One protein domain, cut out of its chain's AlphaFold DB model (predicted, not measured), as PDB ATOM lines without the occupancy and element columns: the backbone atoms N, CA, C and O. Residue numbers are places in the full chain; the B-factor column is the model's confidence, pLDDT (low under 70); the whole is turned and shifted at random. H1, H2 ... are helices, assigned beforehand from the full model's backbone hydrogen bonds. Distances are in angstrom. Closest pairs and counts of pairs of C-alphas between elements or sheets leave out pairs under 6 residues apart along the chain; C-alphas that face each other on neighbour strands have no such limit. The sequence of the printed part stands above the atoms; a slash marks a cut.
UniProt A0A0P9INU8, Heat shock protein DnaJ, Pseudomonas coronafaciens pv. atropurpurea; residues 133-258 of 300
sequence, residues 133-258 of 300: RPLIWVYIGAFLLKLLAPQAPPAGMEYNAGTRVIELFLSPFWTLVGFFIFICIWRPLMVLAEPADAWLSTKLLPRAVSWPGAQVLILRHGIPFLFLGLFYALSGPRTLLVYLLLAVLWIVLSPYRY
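What this domain is: This is residues 133 to 258 of the 300 residues of the protein "Heat shock protein DnaJ" of Pseudomonas coronafaciens pv. atropurpurea (UniProt A0A0P9INU8). One long helix, H2, runs along most of the domain's length, and three shorter helices, H1, H4 and H5, pack with it in a loose up-and-down bundle, in which contacts run round the ring from H1 to H2, H4, H5 and back to H1. H3 turns off at the end of H2 and crosses one end of H4, away from H1 and H5. The printed part has 126 residues with five named helices, in the order H1 H2 H3 H4 H5, and no named strand; the class is all helix. It is only just compact, close to loose, with a radius of gyration of the C-alphas of 16.6 A, and its elongated outline spans 51 by 29 by 26 A.

How they stand to each other: H1, residues 134 to 148, and H2, residues 161 to 192, form a helical hairpin at a steep tilt of 40 degrees, opposite ways. They touch through residues 168 to 180 of H2 alone, and their closest C-alphas, those of Ala 142 and Pro 172, are 5.0 A apart. H2 has a kink of 29 degrees near residue 185. H2 and H3, residues 194 to 204, meet only through their link. H4, residues 218 to 233, is the hub, touching three helices. With residues 218 to 220 alone it touches H3, about perpendicular at 74 degrees; the closest C-alphas, Ser 201 and Ile 218, are 5.5 A apart. With residues 219 to 224 alone it touches residues 183 to 190 of H2, at a shallow tilt of 32 degrees, opposite ways, the closest C-alphas being those of Met 190 and Arg 220, 6.2 A apart. H4 and H5, residues 237 to 252, form a second helical hairpin at a shallow tilt of 29 degrees, opposite ways; the closest C-alphas, Ala 233 and Leu 240, are 5.0 A apart. H5 touches H1 with residues 239 to 246 alone, at a steep tilt of 43 degrees, the closest C-alphas being those of Leu 145 and Tyr 243, 6.4 A apart. H1 and H4 are apart, as are H2 and H5. Every O i to N i+4 pair is within hydrogen-bond range in H1, H3 and H5, against 23 of 28 in H2 and 11 of 12 in H4.

Where its parts are: H1 begins at C-alpha 134, (49.764, -23.501, -34.693), and is 21.1 A long. H2 measures 47.9 A and ends at C-alpha 192, (29.200, -30.828, -31.650). H3 is 15.4 A long and H4 20.1 A. H5, 22.5 A long, ends at C-alpha 252, (47.579, -12.028, -46.004).

The domain as a whole: The C-alphas farthest apart, Gly 156 and Pro 212, are 52.2 A apart. The printed part has no cut. The links H1 to H2 and H3 to H4 are long. Confidence is low, with pLDDT under 70, at residues 133 to 134, 198, 202, 205 to 218 and 253 to 258.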
ATOM      1  N   ARG A 133      52.454 -26.115 -37.311       67.06
ATOM      2  CA  ARG A 133      52.413 -26.093 -35.842       67.06
ATOM      3  C   ARG A 133      51.780 -24.786 -35.343       67.06
ATOM      4  O   ARG A 133      52.506 -23.807 -35.165       67.06
ATOM      5  N   PRO A 134      50.457 -24.736 -35.081       67.69
ATOM      6  CA  PRO A 134      49.764 -23.501 -34.693       67.69
ATOM      7  C   PRO A 134      50.335 -22.866 -33.421       67.69
ATOM      8  O   PRO A 134      50.352 -21.649 -33.296       67.69
ATOM      9  N   LEU A 135      50.853 -23.677 -32.497       73.50
ATOM     10  CA  LEU A 135      51.410 -23.210 -31.228       73.50
ATOM     11  C   LEU A 135      52.666 -22.343 -31.408       73.50
ATOM     12  O   LEU A 135      52.775 -21.288 -30.792       73.50
ATOM     13  N   ILE A 136      53.581 -22.727 -32.306       76.44
ATOM     14  CA  ILE A 136      54.787 -21.927 -32.600       76.44
ATOM     15  C   ILE A 136      54.387 -20.543 -33.106       76.44
ATOM     16  O   ILE A 136      54.957 -19.523 -32.737       76.44
ATOM     17  N   TRP A 137      53.361 -20.521 -33.940       75.38
ATOM     18  CA  TRP A 137      52.841 -19.312 -34.535       75.38
ATOM     19  C   TRP A 137      52.152 -18.394 -33.514       75.38
ATOM     20  O   TRP A 137      52.395 -17.189 -33.525       75.38
ATOM     21  N   VAL A 138      51.384 -18.944 -32.572       80.69
ATOM     22  CA  VAL A 138      50.843 -18.164 -31.445       80.69
ATOM     23  C   VAL A 138      51.962 -17.553 -30.605       80.69
ATOM     24  O   VAL A 138      51.881 -16.376 -30.266       80.69
ATOM     25  N   TYR A 139      53.030 -18.309 -30.338       84.50
ATOM     26  CA  TYR A 139      54.193 -17.790 -29.621       84.50
ATOM     27  C   TYR A 139      54.863 -16.631 -30.375       84.50
ATOM     28  O   TYR A 139      55.070 -15.568 -29.796       84.50
ATOM     29  N   ILE A 140      55.142 -16.795 -31.675       84.38
ATOM     30  CA  ILE A 140      55.732 -15.738 -32.519       84.38
ATOM     31  C   ILE A 140      54.836 -14.493 -32.542       84.38
ATOM     32  O   ILE A 140      55.331 -13.377 -32.400       84.38
ATOM     33  N   GLY A 141      53.522 -14.672 -32.697       84.88
ATOM     34  CA  GLY A 141      52.558 -13.573 -32.692       84.88
ATOM     35  C   GLY A 141      52.548 -12.813 -31.365       84.88
ATOM     36  O   GLY A 141      52.652 -11.589 -31.363       84.88
ATOM     37  N   ALA A 142      52.493 -13.531 -30.240       85.38
ATOM     38  CA  ALA A 142      52.527 -12.938 -28.904       85.38
ATOM     39  C   ALA A 142      53.864 -12.229 -28.615       85.38
ATOM     40  O   ALA A 142      53.872 -11.139 -28.044       85.38
ATOM     41  N   PHE A 143      54.984 -12.799 -29.067       88.31
ATOM     42  CA  PHE A 143      56.308 -12.183 -28.964       88.31
ATOM     43  C   PHE A 143      56.388 -10.862 -29.738       88.31
ATOM     44  O   PHE A 143      56.768  -9.838 -29.173       88.31
ATOM     45  N   LEU A 144      55.976 -10.854 -31.010       86.94
ATOM     46  CA  LEU A 144      55.969  -9.641 -31.835       86.94
ATOM     47  C   LEU A 144      55.039  -8.570 -31.270       86.94
ATOM     48  O   LEU A 144      55.386  -7.391 -31.270       86.94
ATOM     49  N   LEU A 145      53.877  -8.976 -30.759       86.06
ATOM     50  CA  LEU A 145      52.942  -8.060 -30.123       86.06
ATOM     51  C   LEU A 145      53.575  -7.376 -28.904       86.06
ATOM     52  O   LEU A 145      53.492  -6.156 -28.786       86.06
ATOM     53  N   LYS A 146      54.252  -8.136 -28.034       85.00
ATOM     54  CA  LYS A 146      54.936  -7.592 -26.852       85.00
ATOM     55  C   LYS A 146      56.141  -6.721 -27.227       85.00
ATOM     56  O   LYS A 146      56.395  -5.729 -26.553       85.00
ATOM     57  N   LEU A 147      56.843  -7.048 -28.314       85.00
ATOM     58  CA  LEU A 147      57.955  -6.249 -28.836       85.00
ATOM     59  C   LEU A 147      57.487  -4.887 -29.384       85.00
ATOM     60  O   LEU A 147      58.111  -3.865 -29.118       85.00
ATOM     61  N   LEU A 148      56.388  -4.865 -30.144       83.50
ATOM     62  CA  LEU A 148      55.869  -3.664 -30.818       83.50
ATOM     63  C   LEU A 148      54.969  -2.800 -29.914       83.50
ATOM     64  O   LEU A 148      54.886  -1.575 -30.074       83.50
ATOM     65  N   ALA A 149      54.301  -3.427 -28.948       82.25
ATOM     66  CA  ALA A 149      53.473  -2.785 -27.936       82.25
ATOM     67  C   ALA A 149      53.899  -3.255 -26.531       82.25
ATOM     68  O   ALA A 149      53.166  -4.011 -25.884       82.25
ATOM     69  N   PRO A 150      55.083  -2.823 -26.051       80.19
ATOM     70  CA  PRO A 150      55.530  -3.145 -24.704       80.19
ATOM     71  C   PRO A 150      54.546  -2.563 -23.690       80.19
ATOM     72  O   PRO A 150      54.112  -1.417 -23.816       80.19
ATOM     73  N   GLN A 151      54.179  -3.371 -22.698       75.56
ATOM     74  CA  GLN A 151      53.296  -2.921 -21.625       75.56
ATOM     75  C   GLN A 151      54.110  -2.279 -20.509       75.56
ATOM     76  O   GLN A 151      55.256  -2.666 -20.272       75.56
ATOM     77  N   ALA A 152      53.510  -1.294 -19.843       74.06
ATOM     78  CA  ALA A 152      54.102  -0.709 -18.655       74.06
ATOM     79  C   ALA A 152      54.188  -1.770 -17.545       74.06
ATOM     80  O   ALA A 152      53.313  -2.640 -17.469       74.06
ATOM     81  N   PRO A 153      55.223  -1.713 -16.691       76.38
ATOM     82  CA  PRO A 153      55.264  -2.561 -15.515       76.38
ATOM     83  C   PRO A 153      54.035  -2.294 -14.627       76.38
ATOM     84  O   PRO A 153      53.507  -1.175 -14.618       76.38
ATOM     85  N   PRO A 154      53.563  -3.305 -13.882       76.94
ATOM     86  CA  PRO A 154      52.498  -3.127 -12.909       76.94
ATOM     87  C   PRO A 154      52.883  -2.057 -11.881       76.94
ATOM     88  O   PRO A 154      54.058  -1.893 -11.541       76.94
ATOM     89  N   ALA A 155      51.879  -1.326 -11.392       74.69
ATOM     90  CA  ALA A 155      52.078  -0.227 -10.455       74.69
ATOM     91  C   ALA A 155      52.914  -0.675  -9.241       74.69
ATOM     92  O   ALA A 155      52.589  -1.669  -8.592       74.69
ATOM     93  N   GLY A 156      53.994   0.056  -8.955       74.56
ATOM     94  CA  GLY A 156      54.922  -0.251  -7.862       74.56
ATOM     95  C   GLY A 156      56.102  -1.161  -8.229       74.56
ATOM     96  O   GLY A 156      56.897  -1.471  -7.347       74.56
ATOM     97  N   MET A 157      56.255  -1.572  -9.495       77.25
ATOM     98  CA  MET A 157      57.458  -2.262  -9.976       77.25
ATOM     99  C   MET A 157      58.227  -1.432 -11.005       77.25
ATOM    100  O   MET A 157      57.655  -0.921 -11.965       77.25
ATOM    101  N   GLU A 158      59.551  -1.394 -10.866       78.06
ATOM    102  CA  GLU A 158      60.453  -0.902 -11.906       78.06
ATOM    103  C   GLU A 158      61.160  -2.076 -12.582       78.06
ATOM    104  O   GLU A 158      61.751  -2.942 -11.936       78.06
ATOM    105  N   TYR A 159      61.082  -2.131 -13.911       79.94
ATOM    106  CA  TYR A 159      61.756  -3.169 -14.684       79.94
ATOM    107  C   TYR A 159      63.092  -2.672 -15.212       79.94
ATOM    108  O   TYR A 159      63.139  -1.867 -16.151       79.94
ATOM    109  N   ASN A 160      64.166  -3.248 -14.671       82.25
ATOM    110  CA  ASN A 160      65.512  -3.158 -15.228       82.25
ATOM    111  C   ASN A 160      65.560  -3.770 -16.639       82.25
ATOM    112  O   ASN A 160      64.732  -4.612 -16.997       82.25
ATOM    113  N   ALA A 161      66.569  -3.396 -17.434       76.62
ATOM    114  CA  ALA A 161      66.719  -3.871 -18.814       76.62
ATOM    115  C   ALA A 161      66.704  -5.411 -18.923       76.62
ATOM    116  O   ALA A 161      66.012  -5.956 -19.779       76.62
ATOM    117  N   GLY A 162      67.385  -6.113 -18.009       77.81
ATOM    118  CA  GLY A 162      67.371  -7.581 -17.955       77.81
ATOM    119  C   GLY A 162      65.980  -8.162 -17.678       77.81
ATOM    120  O   GLY A 162      65.553  -9.090 -18.363       77.81
ATOM    121  N   THR A 163      65.231  -7.575 -16.741       81.88
ATOM    122  CA  THR A 163      63.863  -8.001 -16.403       81.88
ATOM    123  C   THR A 163      62.910  -7.824 -17.584       81.88
ATOM    124  O   THR A 163      62.120  -8.722 -17.862       81.88
ATOM    125  N   ARG A 164      63.034  -6.724 -18.345       80.62
ATOM    126  CA  ARG A 164      62.235  -6.495 -19.565       80.62
ATOM    127  C   ARG A 164      62.511  -7.537 -20.647       80.62
ATOM    128  O   ARG A 164      61.583  -7.980 -21.319       80.62
ATOM    129  N   VAL A 165      63.771  -7.948 -20.813       81.56
ATOM    130  CA  VAL A 165      64.137  -9.008 -21.767       81.56
ATOM    131  C   VAL A 165      63.539 -10.344 -21.331       81.56
ATOM    132  O   VAL A 165      62.918 -11.020 -22.145       81.56
ATOM    133  N   ILE A 166      63.655 -10.711 -20.053       83.44
ATOM    134  CA  ILE A 166      63.062 -11.952 -19.530       83.44
ATOM    135  C   ILE A 166      61.541 -11.951 -19.734       83.44
ATOM    136  O   ILE A 166      60.985 -12.925 -20.243       83.44
ATOM    137  N   GLU A 167      60.868 -10.850 -19.403       83.94
ATOM    138  CA  GLU A 167      59.420 -10.710 -19.572       83.94
ATOM    139  C   GLU A 167      58.993 -10.833 -21.045       83.94
ATOM    140  O   GLU A 167      57.986 -11.479 -21.342       83.94
ATOM    141  N   LEU A 168      59.776 -10.280 -21.978       85.88
ATOM    142  CA  LEU A 168      59.513 -10.360 -23.415       85.88
ATOM    143  C   LEU A 168      59.494 -11.806 -23.935       85.88
ATOM    144  O   LEU A 168      58.686 -12.119 -24.807       85.88
ATOM    145  N   PHE A 169      60.342 -12.695 -23.409       84.94
ATOM    146  CA  PHE A 169      60.366 -14.109 -23.811       84.94
ATOM    147  C   PHE A 169      59.395 -14.986 -23.006       84.94
ATOM    148  O   PHE A 169      58.848 -15.950 -23.552       84.94
ATOM    149  N   LEU A 170      59.161 -14.653 -21.732       88.00
ATOM    150  CA  LEU A 170      58.329 -15.438 -20.818       88.00
ATOM    151  C   LEU A 170      56.828 -15.151 -20.978       88.00
ATOM    152  O   LEU A 170      56.011 -16.066 -20.898       88.00
ATOM    153  N   SER A 171      56.434 -13.906 -21.249       84.62
ATOM    154  CA  SER A 171      55.022 -13.542 -21.444       84.62
ATOM    155  C   SER A 171      54.364 -14.291 -22.621       84.62
ATOM    156  O   SER A 171      53.291 -14.868 -22.416       84.62
ATOM    157  N   PRO A 172      54.996 -14.411 -23.810       87.62
ATOM    158  CA  PRO A 172      54.470 -15.217 -24.913       87.62
ATOM    159  C   PRO A 172      54.302 -16.700 -24.571       87.62
ATOM    160  O   PRO A 172      53.392 -17.348 -25.087       87.62
ATOM    161  N   PHE A 173      55.143 -17.244 -23.683       86.38
ATOM    162  CA  PHE A 173      54.994 -18.614 -23.194       86.38
ATOM    163  C   PHE A 173      53.711 -18.772 -22.367       86.38
ATOM    164  O   PHE A 173      52.950 -19.712 -22.589       86.38
ATOM    165  N   TRP A 174      53.395 -17.825 -21.482       86.19
ATOM    166  CA  TRP A 174      52.137 -17.857 -20.728       86.19
ATOM    167  C   TRP A 174      50.906 -17.665 -21.617       86.19
ATOM    168  O   TRP A 174      49.912 -18.373 -21.443       86.19
ATOM    169  N   THR A 175      50.975 -16.786 -22.624       84.62
ATOM    170  CA  THR A 175      49.921 -16.674 -23.648       84.62
ATOM    171  C   THR A 175      49.727 -17.996 -24.388       84.62
ATOM    172  O   THR A 175      48.594 -18.417 -24.613       84.62
ATOM    173  N   LEU A 176      50.821 -18.681 -24.731       85.69
ATOM    174  CA  LEU A 176      50.781 -19.982 -25.387       85.69
ATOM    175  C   LEU A 176      50.086 -21.039 -24.522       85.69
ATOM    176  O   LEU A 176      49.222 -21.756 -25.025       85.69
ATOM    177  N   VAL A 177      50.438 -21.126 -23.236       86.31
ATOM    178  CA  VAL A 177      49.828 -22.062 -22.279       86.31
ATOM    179  C   VAL A 177      48.334 -21.777 -22.120       86.31
ATOM    180  O   VAL A 177      47.523 -22.695 -22.244       86.31
ATOM    181  N   GLY A 178      47.948 -20.513 -21.923       85.44
ATOM    182  CA  GLY A 178      46.539 -20.121 -21.815       85.44
ATOM    183  C   GLY A 178      45.744 -20.455 -23.078       85.44
ATOM    184  O   GLY A 178      44.665 -21.043 -23.005       85.44
ATOM    185  N   PHE A 179      46.310 -20.167 -24.252       84.50
ATOM    186  CA  PHE A 179      45.704 -20.518 -25.533       84.50
ATOM    187  C   PHE A 179      45.596 -22.033 -25.737       84.50
ATOM    188  O   PHE A 179      44.595 -22.513 -26.267       84.50
ATOM    189  N   PHE A 180      46.597 -22.801 -25.301       84.31
ATOM    190  CA  PHE A 180      46.573 -24.259 -25.358       84.31
ATOM    191  C   PHE A 180      45.441 -24.834 -24.504       84.31
ATOM    192  O   PHE A 180      44.642 -25.617 -25.014       84.31
ATOM    193  N   ILE A 181      45.316 -24.393 -23.246       85.88
ATOM    194  CA  ILE A 181      44.226 -24.802 -22.344       85.88
ATOM    195  C   ILE A 181      42.870 -24.455 -22.963       85.88
ATOM    196  O   ILE A 181      41.995 -25.317 -23.059       85.88
ATOM    197  N   PHE A 182      42.718 -23.221 -23.453       84.94
ATOM    198  CA  PHE A 182      41.500 -22.781 -24.125       84.94
ATOM    199  C   PHE A 182      41.157 -23.682 -25.316       84.94
ATOM    200  O   PHE A 182      40.036 -24.169 -25.418       84.94
ATOM    201  N   ILE A 183      42.125 -23.979 -26.189       81.44
ATOM    202  CA  ILE A 183      41.916 -24.855 -27.345       81.44
ATOM    203  C   ILE A 183      41.554 -26.287 -26.941       81.44
ATOM    204  O   ILE A 183      40.740 -26.909 -27.627       81.44
ATOM    205  N   CYS A 184      42.140 -26.822 -25.869       82.62
ATOM    206  CA  CYS A 184      41.826 -28.162 -25.373       82.62
ATOM    207  C   CYS A 184      40.354 -28.290 -24.965       82.62
ATOM    208  O   CYS A 184      39.750 -29.327 -25.216       82.62
ATOM    209  N   ILE A 185      39.767 -27.223 -24.420       85.00
ATOM    210  CA  ILE A 185      38.343 -27.159 -24.060       85.00
ATOM    211  C   ILE A 185      37.482 -26.814 -25.286       85.00
ATOM    212  O   ILE A 185      36.420 -27.395 -25.504       85.00
ATOM    213  N   TRP A 186      37.955 -25.902 -26.135       83.62
ATOM    214  CA  TRP A 186      37.217 -25.390 -27.290       83.62
ATOM    215  C   TRP A 186      37.040 -26.426 -28.403       83.62
ATOM    216  O   TRP A 186      35.983 -26.529 -29.023       83.62
ATOM    217  N   ARG A 187      38.076 -27.226 -28.677       77.75
ATOM    218  CA  ARG A 187      38.054 -28.240 -29.741       77.75
ATOM    219  C   ARG A 187      36.939 -29.276 -29.589       77.75
ATOM    220  O   ARG A 187      36.257 -29.473 -30.594       77.75
ATOM    221  N   PRO A 188      36.753 -29.951 -28.440       77.88
ATOM    222  CA  PRO A 188      35.682 -30.933 -28.283       77.88
ATOM    223  C   PRO A 188      34.298 -30.283 -28.367       77.88
ATOM    224  O   PRO A 188      33.419 -30.833 -29.024       77.88
ATOM    225  N   LEU A 189      34.126 -29.080 -27.810       79.44
ATOM    226  CA  LEU A 189      32.868 -28.332 -27.897       79.44
ATOM    227  C   LEU A 189      32.472 -28.053 -29.355       79.44
ATOM    228  O   LEU A 189      31.327 -28.247 -29.753       79.44
ATOM    229  N   MET A 190      33.446 -27.679 -30.185       77.88
ATOM    230  CA  MET A 190      33.218 -27.372 -31.597       77.88
ATOM    231  C   MET A 190      32.991 -28.596 -32.493       77.88
ATOM    232  O   MET A 190      32.545 -28.423 -33.624       77.88
ATOM    233  N   VAL A 191      33.258 -29.822 -32.026       73.75
ATOM    234  CA  VAL A 191      32.874 -31.041 -32.767       73.75
ATOM    235  C   VAL A 191      31.351 -31.184 -32.801       73.75
ATOM    236  O   VAL A 191      30.794 -31.561 -33.826       73.75
ATOM    237  N   LEU A 192      30.664 -30.801 -31.722       76.38
ATOM    238  CA  LEU A 192      29.200 -30.828 -31.650       76.38
ATOM    239  C   LEU A 192      28.554 -29.787 -32.580       76.38
ATOM    240  O   LEU A 192      27.455 -29.996 -33.085       76.38
ATOM    241  N   ALA A 193      29.259 -28.683 -32.839       76.94
ATOM    242  CA  ALA A 193      28.802 -27.582 -33.685       76.94
ATOM    243  C   ALA A 193      29.321 -27.652 -35.137       76.94
ATOM    244  O   ALA A 193      29.096 -26.719 -35.908       76.94
ATOM    245  N   GLU A 194      29.987 -28.742 -35.539       72.12
ATOM    246  CA  GLU A 194      30.580 -28.904 -36.876       72.12
ATOM    247  C   GLU A 194      29.608 -28.628 -38.048       72.12
ATOM    248  O   GLU A 194      29.996 -27.879 -38.951       72.12
ATOM    249  N   PRO A 195      28.355 -29.139 -38.069       73.00
ATOM    250  CA  PRO A 195      27.449 -28.876 -39.190       73.00
ATOM    251  C   PRO A 195      27.017 -27.404 -39.274       73.00
ATOM    252  O   PRO A 195      26.915 -26.852 -40.371       73.00
ATOM    253  N   ALA A 196      26.820 -26.745 -38.129       75.50
ATOM    254  CA  ALA A 196      26.458 -25.331 -38.071       75.50
ATOM    255  C   ALA A 196      27.633 -24.428 -38.482       75.50
ATOM    256  O   ALA A 196      27.449 -23.474 -39.234       75.50
ATOM    257  N   ASP A 197      28.850 -24.758 -38.049       74.75
ATOM    258  CA  ASP A 197      30.068 -24.017 -38.383       74.75
ATOM    259  C   ASP A 197      30.396 -24.109 -39.881       74.75
ATOM    260  O   ASP A 197      30.738 -23.110 -40.517       74.75
ATOM    261  N   ALA A 198      30.200 -25.283 -40.491       68.88
ATOM    262  CA  ALA A 198      30.355 -25.464 -41.933       68.88
ATOM    263  C   ALA A 198      29.334 -24.638 -42.740       68.88
ATOM    264  O   ALA A 198      29.692 -24.005 -43.740       68.88
ATOM    265  N   TRP A 199      28.076 -24.591 -42.292       75.50
ATOM    266  CA  TRP A 199      27.040 -23.769 -42.918       75.50
ATOM    267  C   TRP A 199      27.331 -22.270 -42.775       75.50
ATOM    268  O   TRP A 199      27.257 -21.518 -43.747       75.50
ATOM    269  N   LEU A 200      27.737 -21.828 -41.583       73.44
ATOM    270  CA  LEU A 200      28.035 -20.422 -41.333       73.44
ATOM    271  C   LEU A 200      29.242 -19.956 -42.160       73.44
ATOM    272  O   LEU A 200      29.211 -18.900 -42.791       73.44
ATOM    273  N   SER A 201      30.280 -20.786 -42.212       70.31
ATOM    274  CA  SER A 201      31.520 -20.495 -42.932       70.31
ATOM    275  C   SER A 201      31.319 -20.433 -44.445       70.31
ATOM    276  O   SER A 201      31.928 -19.595 -45.102       70.31
ATOM    277  N   THR A 202      30.436 -21.263 -45.004       69.38
ATOM    278  CA  THR A 202      30.098 -21.213 -46.439       69.38
ATOM    279  C   THR A 202      29.255 -19.995 -46.816       69.38
ATOM    280  O   THR A 202      29.329 -19.547 -47.958       69.38
ATOM    281  N   LYS A 203      28.487 -19.436 -45.871       75.12
ATOM    282  CA  LYS A 203      27.623 -18.269 -46.101       75.12
ATOM    283  C   LYS A 203      28.325 -16.925 -45.882       75.12
ATOM    284  O   LYS A 203      28.039 -15.979 -46.611       75.12
ATOM    285  N   LEU A 204      29.202 -16.822 -44.881       72.81
ATOM    286  CA  LEU A 204      29.815 -15.552 -44.459       72.81
ATOM    287  C   LEU A 204      31.223 -15.305 -45.010       72.81
ATOM    288  O   LEU A 204      31.623 -14.146 -45.109       72.81
ATOM    289  N   LEU A 205      31.994 -16.343 -45.353       67.56
ATOM    290  CA  LEU A 205      33.355 -16.130 -45.850       67.56
ATOM    291  C   LEU A 205      33.364 -15.898 -47.365       67.56
ATOM    292  O   LEU A 205      32.842 -16.723 -48.119       67.56
ATOM    293  N   PRO A 206      34.012 -14.822 -47.848       65.88
ATOM    294  CA  PRO A 206      34.241 -14.652 -49.273       65.88
ATOM    295  C   PRO A 206      35.157 -15.765 -49.792       65.88
ATOM    296  O   PRO A 206      36.083 -16.197 -49.100       65.88
ATOM    297  N   ARG A 207      34.957 -16.177 -51.052       58.44
ATOM    298  CA  ARG A 207      35.736 -17.249 -51.713       58.44
ATOM    299  C   ARG A 207      37.256 -17.041 -51.663       58.44
ATOM    300  O   ARG A 207      38.007 -18.008 -51.727       58.44
ATOM    301  N   ALA A 208      37.706 -15.795 -51.512       56.28
ATOM    302  CA  ALA A 208      39.114 -15.437 -51.340       56.28
ATOM    303  C   ALA A 208      39.718 -15.880 -49.989       56.28
ATOM    304  O   ALA A 208      40.931 -16.058 -49.900       56.28
ATOM    305  N   VAL A 209      38.884 -16.049 -48.953       56.50
ATOM    306  CA  VAL A 209      39.270 -16.461 -47.591       56.50
ATOM    307  C   VAL A 209      38.863 -17.913 -47.317       56.50
ATOM    308  O   VAL A 209      39.604 -18.644 -46.661       56.50
ATOM    309  N   SER A 210      37.730 -18.375 -47.865       51.56
ATOM    310  CA  SER A 210      37.316 -19.784 -47.836       51.56
ATOM    311  C   SER A 210      38.083 -20.588 -48.897       51.56
ATOM    312  O   SER A 210      37.560 -20.920 -49.964       51.56
ATOM    313  N   TRP A 211      39.364 -20.850 -48.651       47.50
ATOM    314  CA  TRP A 211      40.193 -21.577 -49.612       47.50
ATOM    315  C   TRP A 211      39.744 -23.052 -49.713       47.50
ATOM    316  O   TRP A 211      39.414 -23.650 -48.684       47.50
ATOM    317  N   PRO A 212      39.784 -23.700 -50.897       42.00
ATOM    318  CA  PRO A 212      39.331 -25.090 -51.082       42.00
ATOM    319  C   PRO A 212      40.041 -26.117 -50.176       42.00
ATOM    320  O   PRO A 212      39.519 -27.202 -49.924       42.00
ATOM    321  N   GLY A 213      41.233 -25.759 -49.685       44.66
ATOM    322  CA  GLY A 213      42.081 -26.538 -48.780       44.66
ATOM    323  C   GLY A 213      42.107 -26.079 -47.315       44.66
ATOM    324  O   GLY A 213      42.631 -26.779 -46.454       44.66
ATOM    325  N   ALA A 214      41.554 -24.909 -47.009       49.94
ATOM    326  CA  ALA A 214      41.505 -24.361 -45.662       49.94
ATOM    327  C   ALA A 214      40.061 -23.955 -45.405       49.94
ATOM    328  O   ALA A 214      39.657 -22.827 -45.673       49.94
ATOM    329  N   GLN A 215      39.268 -24.897 -44.892       53.09
ATOM    330  CA  GLN A 215      37.999 -24.552 -44.265       53.09
ATOM    331  C   GLN A 215      38.335 -23.783 -42.986       53.09
ATOM    332  O   GLN A 215      38.376 -24.354 -41.893       53.09
ATOM    333  N   VAL A 216      38.672 -22.497 -43.143       56.34
ATOM    334  CA  VAL A 216      38.665 -21.525 -42.057       56.34
ATOM    335  C   VAL A 216      37.236 -21.538 -41.560       56.34
ATOM    336  O   VAL A 216      36.330 -20.987 -42.168       56.34
ATOM    337  N   LEU A 217      37.031 -22.313 -40.513       64.75
ATOM    338  CA  LEU A 217      35.750 -22.453 -39.861       64.75
ATOM    339  C   LEU A 217      35.618 -21.256 -38.921       64.75
ATOM    340  O   LEU A 217      36.475 -21.084 -38.045       64.75
ATOM    341  N   ILE A 218      34.625 -20.401 -39.167       67.81
ATOM    342  CA  ILE A 218      34.448 -19.121 -38.469       67.81
ATOM    343  C   ILE A 218      34.367 -19.355 -36.968       67.81
ATOM    344  O   ILE A 218      35.047 -18.667 -36.210       67.81
ATOM    345  N   LEU A 219      33.596 -20.342 -36.511       73.06
ATOM    346  CA  LEU A 219      33.475 -20.571 -35.075       73.06
ATOM    347  C   LEU A 219      34.735 -21.251 -34.541       73.06
ATOM    348  O   LEU A 219      35.301 -20.830 -33.534       73.06
ATOM    349  N   ARG A 220      35.234 -22.277 -35.233       71.75
ATOM    350  CA  ARG A 220      36.379 -23.054 -34.744       71.75
ATOM    351  C   ARG A 220      37.698 -22.279 -34.708       71.75
ATOM    352  O   ARG A 220      38.541 -22.609 -33.880       71.75
ATOM    353  N   HIS A 221      37.888 -21.287 -35.578       72.62
ATOM    354  CA  HIS A 221      39.143 -20.528 -35.692       72.62
ATOM    355  C   HIS A 221      38.951 -19.034 -35.432       72.62
ATOM    356  O   HIS A 221      39.822 -18.414 -34.831       72.62
ATOM    357  N   GLY A 222      37.813 -18.462 -35.830       73.81
ATOM    358  CA  GLY A 222      37.509 -17.048 -35.620       73.81
ATOM    359  C   GLY A 222      37.205 -16.712 -34.163       73.81
ATOM    360  O   GLY A 222      37.696 -15.699 -33.683       73.81
ATOM    361  N   ILE A 223      36.491 -17.560 -33.416       79.50
ATOM    362  CA  ILE A 223      36.203 -17.283 -31.994       79.50
ATOM    363  C   ILE A 223      37.470 -17.314 -31.122       79.50
ATOM    364  O   ILE A 223      37.687 -16.343 -30.400       79.50
ATOM    365  N   PRO A 224      38.353 -18.335 -31.199       79.25
ATOM    366  CA  PRO A 224      39.633 -18.293 -30.488       79.25
ATOM    367  C   PRO A 224      40.466 -17.058 -30.835       79.25
ATOM    368  O   PRO A 224      41.145 -16.500 -29.977       79.25
ATOM    369  N   PHE A 225      40.402 -16.625 -32.096       78.44
ATOM    370  CA  PHE A 225      41.088 -15.431 -32.560       78.44
ATOM    371  C   PHE A 225      40.503 -14.165 -31.922       78.44
ATOM    372  O   PHE A 225      41.234 -13.411 -31.290       78.44
ATOM    373  N   LEU A 226      39.184 -13.979 -31.995       81.38
ATOM    374  CA  LEU A 226      38.479 -12.843 -31.394       81.38
ATOM    375  C   LEU A 226      38.638 -12.795 -29.875       81.38
ATOM    376  O   LEU A 226      38.800 -11.713 -29.324       81.38
ATOM    377  N   PHE A 227      38.649 -13.947 -29.203       82.12
ATOM    378  CA  PHE A 227      38.909 -14.031 -27.768       82.12
ATOM    379  C   PHE A 227      40.304 -13.494 -27.418       82.12
ATOM    380  O   PHE A 227      40.447 -12.695 -26.494       82.12
ATOM    381  N   LEU A 228      41.323 -13.863 -28.203       79.69
ATOM    382  CA  LEU A 228      42.677 -13.328 -28.054       79.69
ATOM    383  C   LEU A 228      42.708 -11.810 -28.308       79.69
ATOM    384  O   LEU A 228      43.343 -11.065 -27.566       79.69
ATOM    385  N   GLY A 229      41.984 -11.343 -29.328       80.00
ATOM    386  CA  GLY A 229      41.839  -9.919 -29.630       80.00
ATOM    387  C   GLY A 229      41.161  -9.135 -28.507       80.00
ATOM    388  O   GLY A 229      41.631  -8.058 -28.153       80.00
ATOM    389  N   LEU A 230      40.113  -9.692 -27.895       82.12
ATOM    390  CA  LEU A 230      39.432  -9.100 -26.743       82.12
ATOM    391  C   LEU A 230      40.367  -9.013 -25.534       82.12
ATOM    392  O   LEU A 230      40.449  -7.964 -24.902       82.12
ATOM    393  N   PHE A 231      41.122 -10.077 -25.256       80.19
ATOM    394  CA  PHE A 231      42.124 -10.082 -24.190       80.19
ATOM    395  C   PHE A 231      43.150  -8.948 -24.366       80.19
ATOM    396  O   PHE A 231      43.467  -8.235 -23.413       80.19
ATOM    397  N   TYR A 232      43.614  -8.709 -25.596       79.69
ATOM    398  CA  TYR A 232      44.537  -7.610 -25.891       79.69
ATOM    399  C   TYR A 232      43.876  -6.231 -26.009       79.69
ATOM    400  O   TYR A 232      44.559  -5.226 -25.805       79.69
ATOM    401  N   ALA A 233      42.573  -6.158 -26.283       80.88
ATOM    402  CA  ALA A 233      41.811  -4.911 -26.234       80.88
ATOM    403  C   ALA A 233      41.757  -4.353 -24.805       80.88
ATOM    404  O   ALA A 233      41.931  -3.152 -24.608       80.88
ATOM    405  N   LEU A 234      41.618  -5.233 -23.806       82.38
ATOM    406  CA  LEU A 234      41.659  -4.863 -22.385       82.38
ATOM    407  C   LEU A 234      43.022  -4.299 -21.953       82.38
ATOM    408  O   LEU A 234      43.104  -3.590 -20.957       82.38
ATOM    409  N   SER A 235      44.085  -4.580 -22.711       78.56
ATOM    410  CA  SER A 235      45.430  -4.050 -22.456       78.56
ATOM    411  C   SER A 235      45.662  -2.633 -23.005       78.56
ATOM    412  O   SER A 235      46.684  -2.021 -22.694       78.56
ATOM    413  N   GLY A 236      44.747  -2.113 -23.832       83.94
ATOM    414  CA  GLY A 236      44.799  -0.751 -24.362       83.94
ATOM    415  C   GLY A 236      44.672  -0.636 -25.891       83.94
ATOM    416  O   GLY A 236      44.758  -1.616 -26.634       83.94
ATOM    417  N   PRO A 237      44.492   0.595 -26.405       84.56
ATOM    418  CA  PRO A 237      44.245   0.831 -27.829       84.56
ATOM    419  C   PRO A 237      45.474   0.551 -28.707       84.56
ATOM    420  O   PRO A 237      45.338   0.077 -29.833       84.56
ATOM    421  N   ARG A 238      46.690   0.788 -28.191       82.69
ATOM    422  CA  ARG A 238      47.940   0.512 -28.919       82.69
ATOM    423  C   ARG A 238      48.145  -0.985 -29.151       82.69
ATOM    424  O   ARG A 238      48.485  -1.385 -30.261       82.69
ATOM    425  N   THR A 239      47.938  -1.811 -28.125       84.12
ATOM    426  CA  THR A 239      48.047  -3.274 -28.234       84.12
ATOM    427  C   THR A 239      46.995  -3.825 -29.183       84.12
ATOM    428  O   THR A 239      47.320  -4.672 -30.010       84.12
ATOM    429  N   LEU A 240      45.770  -3.292 -29.138       85.62
ATOM    430  CA  LEU A 240      44.712  -3.654 -30.078       85.62
ATOM    431  C   LEU A 240      45.092  -3.334 -31.530       85.62
ATOM    432  O   LEU A 240      44.949  -4.190 -32.397       85.62
ATOM    433  N   LEU A 241      45.619  -2.136 -31.800       87.25
ATOM    434  CA  LEU A 241      46.030  -1.738 -33.149       87.25
ATOM    435  C   LEU A 241      47.134  -2.651 -33.691       87.25
ATOM    436  O   LEU A 241      47.022  -3.157 -34.806       87.25
ATOM    437  N   VAL A 242      48.177  -2.915 -32.897       85.62
ATOM    438  CA  VAL A 242      49.265  -3.822 -33.298       85.62
ATOM    439  C   VAL A 242      48.744  -5.244 -33.506       85.62
ATOM    440  O   VAL A 242      49.115  -5.892 -34.483       85.62
ATOM    441  N   TYR A 243      47.845  -5.717 -32.641       87.06
ATOM    442  CA  TYR A 243      47.197  -7.013 -32.801       87.06
ATOM    443  C   TYR A 243      46.407  -7.096 -34.113       87.06
ATOM    444  O   TYR A 243      46.557  -8.076 -34.836       87.06
ATOM    445  N   LEU A 244      45.622  -6.072 -34.468       87.50
ATOM    446  CA  LEU A 244      44.864  -6.033 -35.723       87.50
ATOM    447  C   LEU A 244      45.779  -5.965 -36.954       87.50
ATOM    448  O   LEU A 244      45.516  -6.634 -37.951       87.50
ATOM    449  N   LEU A 245      46.883  -5.216 -36.893       87.19
ATOM    450  CA  LEU A 245      47.869  -5.194 -37.978       87.19
ATOM    451  C   LEU A 245      48.529  -6.561 -38.160       87.19
ATOM    452  O   LEU A 245      48.627  -7.048 -39.287       87.19
ATOM    453  N   LEU A 246      48.926  -7.212 -37.062       85.62
ATOM    454  CA  LEU A 246      49.424  -8.584 -37.102       85.62
ATOM    455  C   LEU A 246      48.334  -9.526 -37.628       85.62
ATOM    456  O   LEU A 246      48.610 -10.309 -38.521       85.62
ATOM    457  N   ALA A 247      47.082  -9.407 -37.192       82.06
ATOM    458  CA  ALA A 247      45.964 -10.203 -37.696       82.06
ATOM    459  C   ALA A 247      45.848 -10.153 -39.224       82.06
ATOM    460  O   ALA A 247      45.817 -11.188 -39.889       82.06
ATOM    461  N   VAL A 248      45.835  -8.943 -39.785       83.19
ATOM    462  CA  VAL A 248      45.752  -8.721 -41.231       83.19
ATOM    463  C   VAL A 248      46.986  -9.281 -41.927       83.19
ATOM    464  O   VAL A 248      46.855 -10.024 -42.900       83.19
ATOM    465  N   LEU A 249      48.180  -8.993 -41.403       81.94
ATOM    466  CA  LEU A 249      49.442  -9.502 -41.932       81.94
ATOM    467  C   LEU A 249      49.441 -11.035 -41.990       81.94
ATOM    468  O   LEU A 249      49.831 -11.620 -42.994       81.94
ATOM    469  N   TRP A 250      48.937 -11.683 -40.944       77.44
ATOM    470  CA  TRP A 250      48.831 -13.131 -40.822       77.44
ATOM    471  C   TRP A 250      47.781 -13.752 -41.738       77.44
ATOM    472  O   TRP A 250      47.992 -14.857 -42.229       77.44
ATOM    473  N   ILE A 251      46.669 -13.066 -41.996       73.69
ATOM    474  CA  ILE A 251      45.671 -13.497 -42.984       73.69
ATOM    475  C   ILE A 251      46.255 -13.379 -44.399       73.69
ATOM    476  O   ILE A 251      46.105 -14.294 -45.210       73.69
ATOM    477  N   VAL A 252      46.972 -12.288 -44.689       70.75
ATOM    478  CA  VAL A 252      47.579 -12.028 -46.004       70.75
ATOM    479  C   VAL A 252      48.733 -12.985 -46.291       70.75
ATOM    480  O   VAL A 252      48.747 -13.585 -47.364       70.75
ATOM    481  N   LEU A 253      49.664 -13.153 -45.347       66.25
ATOM    482  CA  LEU A 253      50.838 -14.038 -45.423       66.25
ATOM    483  C   LEU A 253      50.549 -15.460 -44.946       66.25
ATOM    484  O   LEU A 253      51.481 -16.252 -44.784       66.25
ATOM    485  N   SER A 254      49.277 -15.779 -44.697       62.94
ATOM    486  CA  SER A 254      48.876 -17.064 -44.150       62.94
ATOM    487  C   SER A 254      49.568 -18.184 -44.923       62.94
ATOM    488  O   SER A 254      49.445 -18.238 -46.151       62.94
ATOM    489  N   PRO A 255      50.289 -19.093 -44.242       53.31
ATOM    490  CA  PRO A 255      50.946 -20.237 -44.867       53.31
ATOM    491  C   PRO A 255      50.028 -20.993 -45.827       53.31
ATOM    492  O   PRO A 255      50.465 -21.449 -46.878       53.31
ATOM    493  N   TYR A 256      48.738 -21.044 -45.492       52.53
ATOM    494  CA  TYR A 256      47.688 -21.675 -46.277       52.53
ATOM    495  C   TYR A 256      47.474 -21.048 -47.665       52.53
ATOM    496  O   TYR A 256      46.986 -21.735 -48.555       52.53
ATOM    497  N   ARG A 257      47.860 -19.781 -47.875       53.44
ATOM    498  CA  ARG A 257      47.664 -19.037 -49.130       53.44
ATOM    499  C   ARG A 257      48.814 -19.210 -50.128       53.44
ATOM    500  O   ARG A 257      48.568 -19.225 -51.328       53.44
ATOM    501  N   TYR A 258      50.045 -19.399 -49.644       51.34
ATOM    502  CA  TYR A 258      51.263 -19.503 -50.473       51.34
ATOM    503  C   TYR A 258      52.025 -20.820 -50.274       51.34
ATOM    504  O   TYR A 258      53.245 -20.884 -50.459       51.34
TER     505      TYR A 258